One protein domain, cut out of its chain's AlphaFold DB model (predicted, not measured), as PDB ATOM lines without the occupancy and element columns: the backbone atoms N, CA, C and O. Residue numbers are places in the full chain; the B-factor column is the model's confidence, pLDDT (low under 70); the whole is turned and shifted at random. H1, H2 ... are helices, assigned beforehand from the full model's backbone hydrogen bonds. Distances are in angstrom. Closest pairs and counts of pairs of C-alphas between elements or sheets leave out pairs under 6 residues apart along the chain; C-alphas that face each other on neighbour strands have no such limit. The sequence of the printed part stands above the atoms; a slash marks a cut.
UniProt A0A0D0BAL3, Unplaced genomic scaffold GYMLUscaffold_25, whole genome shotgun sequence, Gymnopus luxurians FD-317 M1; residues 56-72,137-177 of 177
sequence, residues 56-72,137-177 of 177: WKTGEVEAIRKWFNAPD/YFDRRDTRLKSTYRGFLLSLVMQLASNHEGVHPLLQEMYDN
ATOM      1  N   TRP A  56     -58.821 -36.987 -60.145       51.09
ATOM      2  CA  TRP A  56     -59.086 -37.822 -58.969       51.09
ATOM      3  C   TRP A  56     -60.519 -37.623 -58.512       51.09
ATOM      4  O   TRP A  56     -61.052 -36.513 -58.571       51.09
ATOM      5  N   LYS A  57     -61.129 -38.672 -57.955       48.62
ATOM      6  CA  LYS A  57     -62.278 -38.459 -57.081       48.62
ATOM      7  C   LYS A  57     -61.770 -37.635 -55.898       48.62
ATOM      8  O   LYS A  57     -61.029 -38.151 -55.067       48.62
ATOM      9  N   THR A  58     -62.184 -36.376 -55.822       57.62
ATOM     10  CA  THR A  58     -61.931 -35.346 -54.786       57.62
ATOM     11  C   THR A  58     -62.242 -35.764 -53.333       57.62
ATOM     12  O   THR A  58     -62.353 -34.931 -52.443       57.62
ATOM     13  N   GLY A  59     -62.460 -37.053 -53.065       60.19
ATOM     14  CA  GLY A  59     -62.541 -37.622 -51.724       60.19
ATOM     15  C   GLY A  59     -61.274 -38.371 -51.299       60.19
ATOM     16  O   GLY A  59     -60.941 -38.351 -50.117       60.19
ATOM     17  N   GLU A  60     -60.557 -39.019 -52.223       63.94
ATOM     18  CA  GLU A  60     -59.406 -39.884 -51.903       63.94
ATOM     19  C   GLU A  60     -58.156 -39.058 -51.576       63.94
ATOM     20  O   GLU A  60     -57.504 -39.279 -50.555       63.94
ATOM     21  N   VAL A  61     -57.872 -38.022 -52.371       64.25
ATOM     22  CA  VAL A  61     -56.765 -37.083 -52.118       64.25
ATOM     23  C   VAL A  61     -56.986 -36.331 -50.804       64.25
ATOM     24  O   VAL A  61     -56.059 -36.145 -50.015       64.25
ATOM     25  N   GLU A  62     -58.223 -35.934 -50.526       66.25
ATOM     26  CA  GLU A  62     -58.649 -35.261 -49.306       66.25
ATOM     27  C   GLU A  62     -58.526 -36.177 -48.082       66.25
ATOM     28  O   GLU A  62     -58.066 -35.729 -47.026       66.25
ATOM     29  N   ALA A  63     -58.880 -37.458 -48.214       70.06
ATOM     30  CA  ALA A  63     -58.713 -38.456 -47.161       70.06
ATOM     31  C   ALA A  63     -57.230 -38.694 -46.842       70.06
ATOM     32  O   ALA A  63     -56.843 -38.633 -45.671       70.06
ATOM     33  N   ILE A  64     -56.392 -38.858 -47.870       70.38
ATOM     34  CA  ILE A  64     -54.939 -39.010 -47.721       70.38
ATOM     35  C   ILE A  64     -54.331 -37.739 -47.124       70.38
ATOM     36  O   ILE A  64     -53.558 -37.823 -46.175       70.38
ATOM     37  N   ARG A  65     -54.719 -36.542 -47.586       69.44
ATOM     38  CA  ARG A  65     -54.268 -35.265 -46.999       69.44
ATOM     39  C   ARG A  65     -54.632 -35.147 -45.526       69.44
ATOM     40  O   ARG A  65     -53.797 -34.718 -44.726       69.44
ATOM     41  N   LYS A  66     -55.856 -35.530 -45.159       76.75
ATOM     42  CA  LYS A  66     -56.333 -35.493 -43.773       76.75
ATOM     43  C   LYS A  66     -55.593 -36.499 -42.892       76.75
ATOM     44  O   LYS A  66     -55.227 -36.150 -41.773       76.75
ATOM     45  N   TRP A  67     -55.348 -37.707 -43.397       78.38
ATOM     46  CA  TRP A  67     -54.573 -38.739 -42.707       78.38
ATOM     47  C   TRP A  67     -53.109 -38.325 -42.524       78.38
ATOM     48  O   TRP A  67     -52.574 -38.371 -41.416       78.38
ATOM     49  N   PHE A  68     -52.482 -37.832 -43.592       76.75
ATOM     50  CA  PHE A  68     -51.084 -37.416 -43.593       76.75
ATOM     51  C   PHE A  68     -50.854 -36.154 -42.747       76.75
ATOM     52  O   PHE A  68     -49.766 -35.960 -42.198       76.75
ATOM     53  N   ASN A  69     -51.885 -35.305 -42.621       82.31
ATOM     54  CA  ASN A  69     -51.904 -34.078 -41.822       82.31
ATOM     55  C   ASN A  69     -50.676 -33.184 -42.093       82.31
ATOM     56  O   ASN A  69     -50.076 -32.615 -41.178       82.31
ATOM     57  N   ALA A  70     -50.254 -33.103 -43.358       81.81
ATOM     58  CA  ALA A  70     -49.108 -32.295 -43.749       81.81
ATOM     59  C   ALA A  70     -49.421 -30.798 -43.607       81.81
ATOM     60  O   ALA A  70     -50.502 -30.348 -43.993       81.81
ATOM     61  N   PRO A  71     -48.471 -29.988 -43.110       83.56
ATOM     62  CA  PRO A  71     -48.623 -28.543 -43.133       83.56
ATOM     63  C   PRO A  71     -48.622 -28.014 -44.571       83.56
ATOM     64  O   PRO A  71     -47.739 -28.334 -45.371       83.56
ATOM     65  N   ASP A  72     -49.583 -27.139 -44.855       83.88
ATOM     66  CA  ASP A  72     -49.717 -26.470 -46.145       83.88
ATOM     67  C   ASP A  72     -48.813 -25.219 -46.224       83.88
ATOM     68  O   ASP A  72     -49.042 -24.241 -45.489       83.88
ATOM     69  N   TYR A 137     -41.897 -23.306 -45.523       88.62
ATOM     70  CA  TYR A 137     -41.591 -22.179 -44.650       88.62
ATOM     71  C   TYR A 137     -41.523 -22.661 -43.205       88.62
ATOM     72  O   TYR A 137     -42.528 -23.091 -42.644       88.62
ATOM     73  N   PHE A 138     -40.351 -22.518 -42.585       86.44
ATOM     74  CA  PHE A 138     -40.230 -22.657 -41.139       86.44
ATOM     75  C   PHE A 138     -40.836 -21.424 -40.460       86.44
ATOM     76  O   PHE A 138     -40.214 -20.359 -40.427       86.44
ATOM     77  N   ASP A 139     -42.051 -21.558 -39.927       83.88
ATOM     78  CA  ASP A 139     -42.740 -20.488 -39.199       83.88
ATOM     79  C   ASP A 139     -42.819 -20.828 -37.711       83.88
ATOM     80  O   ASP A 139     -43.581 -21.692 -37.292       83.88
ATOM     81  N   ARG A 140     -42.022 -20.133 -36.891       75.88
ATOM     82  CA  ARG A 140     -42.006 -20.331 -35.432       75.88
ATOM     83  C   ARG A 140     -43.244 -19.784 -34.723       75.88
ATOM     84  O   ARG A 140     -43.428 -20.074 -33.548       75.88
ATOM     85  N   ARG A 141     -44.064 -18.976 -35.400       76.19
ATOM     86  CA  ARG A 141     -45.337 -18.489 -34.842       76.19
ATOM     87  C   ARG A 141     -46.435 -19.541 -34.958       76.19
ATOM     88  O   ARG A 141     -47.450 -19.434 -34.281       76.19
ATOM     89  N   ASP A 142     -46.228 -20.541 -35.809       73.19
ATOM     90  CA  ASP A 142     -47.094 -21.701 -35.905       73.19
ATOM     91  C   ASP A 142     -46.685 -22.712 -34.825       73.19
ATOM     92  O   ASP A 142     -45.589 -23.282 -34.841       73.19
ATOM     93  N   THR A 143     -47.576 -22.914 -33.856       61.66
ATOM     94  CA  THR A 143     -47.385 -23.846 -32.738       61.66
ATOM     95  C   THR A 143     -47.595 -25.312 -33.131       61.66
ATOM     96  O   THR A 143     -47.538 -26.191 -32.272       61.66
ATOM     97  N   ARG A 144     -47.846 -25.593 -34.415       73.00
ATOM     98  CA  ARG A 144     -48.081 -26.931 -34.966       73.00
ATOM     99  C   ARG A 144     -46.866 -27.390 -35.783       73.00
ATOM    100  O   ARG A 144     -45.718 -27.221 -35.385       73.00
ATOM    101  N   LEU A 145     -47.098 -28.028 -36.929       80.31
ATOM    102  CA  LEU A 145     -46.075 -28.768 -37.670       80.31
ATOM    103  C   LEU A 145     -45.068 -27.882 -38.424       80.31
ATOM    104  O   LEU A 145     -43.981 -28.368 -38.736       80.31
ATOM    105  N   LYS A 146     -45.355 -26.596 -38.677       84.12
ATOM    106  CA  LYS A 146     -44.484 -25.718 -39.493       84.12
ATOM    107  C   LYS A 146     -43.163 -25.311 -38.842       84.12
ATOM    108  O   LYS A 146     -42.280 -24.787 -39.513       84.12
ATOM    109  N   SER A 147     -42.999 -25.573 -37.553       84.00
ATOM    110  CA  SER A 147     -41.744 -25.360 -36.830       84.00
ATOM    111  C   SER A 147     -40.923 -26.647 -36.667       84.00
ATOM    112  O   SER A 147     -39.819 -26.606 -36.126       84.00
ATOM    113  N   THR A 148     -41.430 -27.786 -37.160       85.62
ATOM    114  CA  THR A 148     -40.860 -29.118 -36.913       85.62
ATOM    115  C   THR A 148     -40.266 -29.745 -38.172       85.62
ATOM    116  O   THR A 148     -40.759 -29.548 -39.284       85.62
ATOM    117  N   TYR A 149     -39.244 -30.584 -37.989       85.75
ATOM    118  CA  TYR A 149     -38.680 -31.396 -39.073       85.75
ATOM    119  C   TYR A 149     -39.703 -32.387 -39.652       85.75
ATOM    120  O   TYR A 149     -39.772 -32.574 -40.863       85.75
ATOM    121  N   ARG A 150     -40.559 -32.962 -38.794       85.62
ATOM    122  CA  ARG A 150     -41.663 -33.831 -39.223       85.62
ATOM    123  C   ARG A 150     -42.583 -33.100 -40.200       85.62
ATOM    124  O   ARG A 150     -42.868 -33.625 -41.267       85.62
ATOM    125  N   GLY A 151     -43.015 -31.887 -39.864       84.88
ATOM    126  CA  GLY A 151     -43.868 -31.093 -40.746       84.88
ATOM    127  C   GLY A 151     -43.204 -30.740 -42.073       84.88
ATOM    128  O   GLY A 151     -43.857 -30.821 -43.108       84.88
ATOM    129  N   PHE A 152     -41.909 -30.415 -42.053       84.81
ATOM    130  CA  PHE A 152     -41.123 -30.203 -43.269       84.81
ATOM    131  C   PHE A 152     -41.162 -31.425 -44.195       84.81
ATOM    132  O   PHE A 152     -41.574 -31.298 -45.347       84.81
ATOM    133  N   LEU A 153     -40.812 -32.611 -43.685       86.38
ATOM    134  CA  LEU A 153     -40.816 -33.840 -44.482       86.38
ATOM    135  C   LEU A 153     -42.207 -34.184 -45.022       86.38
ATOM    136  O   LEU A 153     -42.346 -34.473 -46.208       86.38
ATOM    137  N   LEU A 154     -43.238 -34.105 -44.174       85.31
ATOM    138  CA  LEU A 154     -44.617 -34.375 -44.585       85.31
ATOM    139  C   LEU A 154     -45.062 -33.414 -45.701       85.31
ATOM    140  O   LEU A 154     -45.679 -33.823 -46.680       85.31
ATOM    141  N   SER A 155     -44.707 -32.134 -45.598       84.75
ATOM    142  CA  SER A 155     -45.039 -31.152 -46.633       84.75
ATOM    143  C   SER A 155     -44.363 -31.459 -47.970       84.75
ATOM    144  O   SER A 155     -45.001 -31.340 -49.015       84.75
ATOM    145  N   LEU A 156     -43.093 -31.877 -47.952       87.06
ATOM    146  CA  LEU A 156     -42.363 -32.221 -49.174       87.06
ATOM    147  C   LEU A 156     -42.923 -33.471 -49.847       87.06
ATOM    148  O   LEU A 156     -43.154 -33.452 -51.053       87.06
ATOM    149  N   VAL A 157     -43.165 -34.536 -49.079       84.06
ATOM    150  CA  VAL A 157     -43.723 -35.787 -49.610       84.06
ATOM    151  C   VAL A 157     -45.090 -35.533 -50.246       84.06
ATOM    152  O   VAL A 157     -45.330 -35.972 -51.367       84.06
ATOM    153  N   MET A 158     -45.948 -34.756 -49.579       80.31
ATOM    154  CA  MET A 158     -47.267 -34.400 -50.103       80.31
ATOM    155  C   MET A 158     -47.178 -33.597 -51.408       80.31
ATOM    156  O   MET A 158     -47.913 -33.882 -52.349       80.31
ATOM    157  N   GLN A 159     -46.269 -32.618 -51.491       83.12
ATOM    158  CA  GLN A 159     -46.064 -31.836 -52.716       83.12
ATOM    159  C   GLN A 159     -45.546 -32.707 -53.864       83.12
ATOM    160  O   GLN A 159     -46.085 -32.646 -54.961       83.12
ATOM    161  N   LEU A 160     -44.542 -33.556 -53.619       80.69
ATOM    162  CA  LEU A 160     -43.991 -34.439 -54.651       80.69
ATOM    163  C   LEU A 160     -45.029 -35.438 -55.162       80.69
ATOM    164  O   LEU A 160     -45.147 -35.639 -56.367       80.69
ATOM    165  N   ALA A 161     -45.808 -36.024 -54.258       74.19
ATOM    166  CA  ALA A 161     -46.826 -36.991 -54.630       74.19
ATOM    167  C   ALA A 161     -48.065 -36.370 -55.280       74.19
ATOM    168  O   ALA A 161     -48.810 -37.097 -55.917       74.19
ATOM    169  N   SER A 162     -48.280 -35.059 -55.122       68.38
ATOM    170  CA  SER A 162     -49.348 -34.317 -55.811       68.38
ATOM    171  C   SER A 162     -48.890 -33.712 -57.148       68.38
ATOM    172  O   SER A 162     -49.723 -33.226 -57.903       68.38
ATOM    173  N   ASN A 163     -47.581 -33.695 -57.433       63.00
ATOM    174  CA  ASN A 163     -46.999 -33.090 -58.641       63.00
ATOM    175  C   ASN A 163     -46.920 -34.053 -59.844       63.00
ATOM    176  O   ASN A 163     -46.477 -33.649 -60.918       63.00
ATOM    177  N   HIS A 164     -47.324 -35.313 -59.679       55.38
ATOM    178  CA  HIS A 164     -47.529 -36.260 -60.776       55.38
ATOM    179  C   HIS A 164     -49.015 -36.288 -61.161       55.38
ATOM    180  O   HIS A 164     -49.864 -35.920 -60.355       55.38
ATOM    181  N   GLU A 165     -49.349 -36.752 -62.371       53.09
ATOM    182  CA  GLU A 165     -50.721 -37.135 -62.749       53.09
ATOM    183  C   GLU A 165     -51.174 -38.369 -61.936       53.09
ATOM    184  O   GLU A 165     -51.480 -39.429 -62.470       53.09
ATOM    185  N   GLY A 166     -51.171 -38.276 -60.610       53.75
ATOM    186  CA  GLY A 166     -51.646 -39.312 -59.713       53.75
ATOM    187  C   GLY A 166     -51.256 -39.014 -58.276       53.75
ATOM    188  O   GLY A 166     -50.216 -38.405 -58.049       53.75
ATOM    189  N   VAL A 167     -52.002 -39.549 -57.304       56.12
ATOM    190  CA  VAL A 167     -51.378 -39.897 -56.022       56.12
ATOM    191  C   VAL A 167     -50.306 -40.934 -56.338       56.12
ATOM    192  O   VAL A 167     -50.606 -41.980 -56.915       56.12
ATOM    193  N   HIS A 168     -49.048 -40.638 -56.011       65.88
ATOM    194  CA  HIS A 168     -47.958 -41.582 -56.241       65.88
ATOM    195  C   HIS A 168     -48.300 -42.948 -55.599       65.88
ATOM    196  O   HIS A 168     -48.661 -42.951 -54.420       65.88
ATOM    197  N   PRO A 169     -48.156 -44.098 -56.294       65.38
ATOM    198  CA  PRO A 169     -48.615 -45.409 -55.804       65.38
ATOM    199  C   PRO A 169     -48.133 -45.762 -54.391       65.38
ATOM    200  O   PRO A 169     -48.869 -46.336 -53.602       65.38
ATOM    201  N   LEU A 170     -46.920 -45.327 -54.041       66.31
ATOM    202  CA  LEU A 170     -46.345 -45.494 -52.703       66.31
ATOM    203  C   LEU A 170     -47.155 -44.798 -51.591       66.31
ATOM    204  O   LEU A 170     -47.241 -45.318 -50.488       66.31
ATOM    205  N   LEU A 171     -47.762 -43.635 -51.852       66.75
ATOM    206  CA  LEU A 171     -48.640 -42.991 -50.868       66.75
ATOM    207  C   LEU A 171     -49.976 -43.711 -50.715       66.75
ATOM    208  O   LEU A 171     -50.519 -43.717 -49.614       66.75
ATOM    209  N   GLN A 172     -50.483 -44.308 -51.793       66.06
ATOM    210  CA  GLN A 172     -51.693 -45.123 -51.744       66.06
ATOM    211  C   GLN A 172     -51.444 -46.387 -50.909       66.06
ATOM    212  O   GLN A 172     -52.180 -46.653 -49.968       66.06
ATOM    213  N   GLU A 173     -50.328 -47.081 -51.151       72.38
ATOM    214  CA  GLU A 173     -49.902 -48.242 -50.355       72.38
ATOM    215  C   GLU A 173     -49.711 -47.897 -48.868       72.38
ATOM    216  O   GLU A 173     -50.083 -48.673 -47.991       72.38
ATOM    217  N   MET A 174     -49.158 -46.722 -48.559       70.81
ATOM    218  CA  MET A 174     -49.026 -46.263 -47.174       70.81
ATOM    219  C   MET A 174     -50.372 -45.939 -46.504       70.81
ATOM    220  O   MET A 174     -50.438 -45.994 -45.281       70.81
ATOM    221  N   TYR A 175     -51.396 -45.550 -47.269       70.19
ATOM    222  CA  TYR A 175     -52.735 -45.236 -46.758       70.19
ATOM    223  C   TYR A 175     -53.606 -46.486 -46.577       70.19
ATOM    224  O   TYR A 175     -54.410 -46.537 -45.649       70.19
ATOM    225  N   ASP A 176     -53.448 -47.477 -47.457       72.69
ATOM    226  CA  ASP A 176     -54.251 -48.704 -47.468       72.69
ATOM    227  C   ASP A 176     -53.823 -49.731 -46.390       72.69
ATOM    228  O   ASP A 176     -54.547 -50.702 -46.156       72.69
ATOM    229  N   ASN A 177     -52.674 -49.520 -45.729       52.78
ATOM    230  CA  ASN A 177     -52.144 -50.323 -44.611       52.78
ATOM    231  C   ASN A 177     -52.440 -49.699 -43.237       52.78
ATOM    232  O   ASN A 177     -52.676 -50.475 -42.282       52.78
TER     233      ASN A 177
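What this domain is: This is residues 56 to 72 and 137 to 177 of the 177 residues of an uncharacterized protein of Gymnopus luxurians FD-317 M1 (UniProt A0A0D0BAL3). Two helices running opposite ways, H1 and the longer H2, stand loosely side by side, and the short H3 is turned at a large angle to both, with its residue Leu 171 near Ala 161 towards the end of H2 and its residue Tyr 175 near Ile 64 of H1. A loop without named elements, residues 137 to 148, lies at the other end, where H2 begins. The printed part has 58 residues with three named helices, in the order H1, H2, H3, and no named strand; its class is all helix. It is only just compact, close to loose, with a radius of gyration of the C-alphas of 12.1 A, and its elongated outline spans 34 by 20 by 18 A.

How they stand to each other: Start at H1, residues 60 to 68, and look across to H2, residues 149 to 162: they are close but not clearly touching, their closest C-alphas, Phe 68 and Leu 154, being 7.2 A apart. They run opposite ways at a shallow tilt of 12 degrees. H3, residues 169 to 176, is close to H1 but not clearly touching, with the closest C-alphas, Ile 64 and Tyr 175, 6.7 A apart; the lines are only just about perpendicular, at 72 degrees. H2 and H3 are also close but not clearly touching, with the closest C-alphas, Ala 161 and Leu 171, 7.3 A apart, and run opposite ways at a steep tilt of 64 degrees. In H1, H2 and H3 every O i to N i+4 pair is within hydrogen-bond range.

Where its parts are: Find C-alpha 60 at (-59.406, -39.884, -51.903); from there H1 runs 12.0 A to C-alpha 68. H2 runs 20.1 A from C-alpha 149 at (-38.680, -31.396, -39.073) to C-alpha 162. H3 runs 10.6 A from C-alpha 169 to C-alpha 176 at (-54.251, -48.704, -47.468).

The domain as a whole: The two C-alphas farthest apart, Lys 57 and Arg 140, are 34.8 A apart. Residues 73 to 136 are not printed, and C-alphas 72 and 137 are 9.3 A apart across this cut, which falls in the link from H1 to H2. The link from H2 to H3 is short. Look at the B-factor column: mean pLDDT of the printed part is 73.2, and 21 residues are under 70, among them 56 to 62 and 162 to 172.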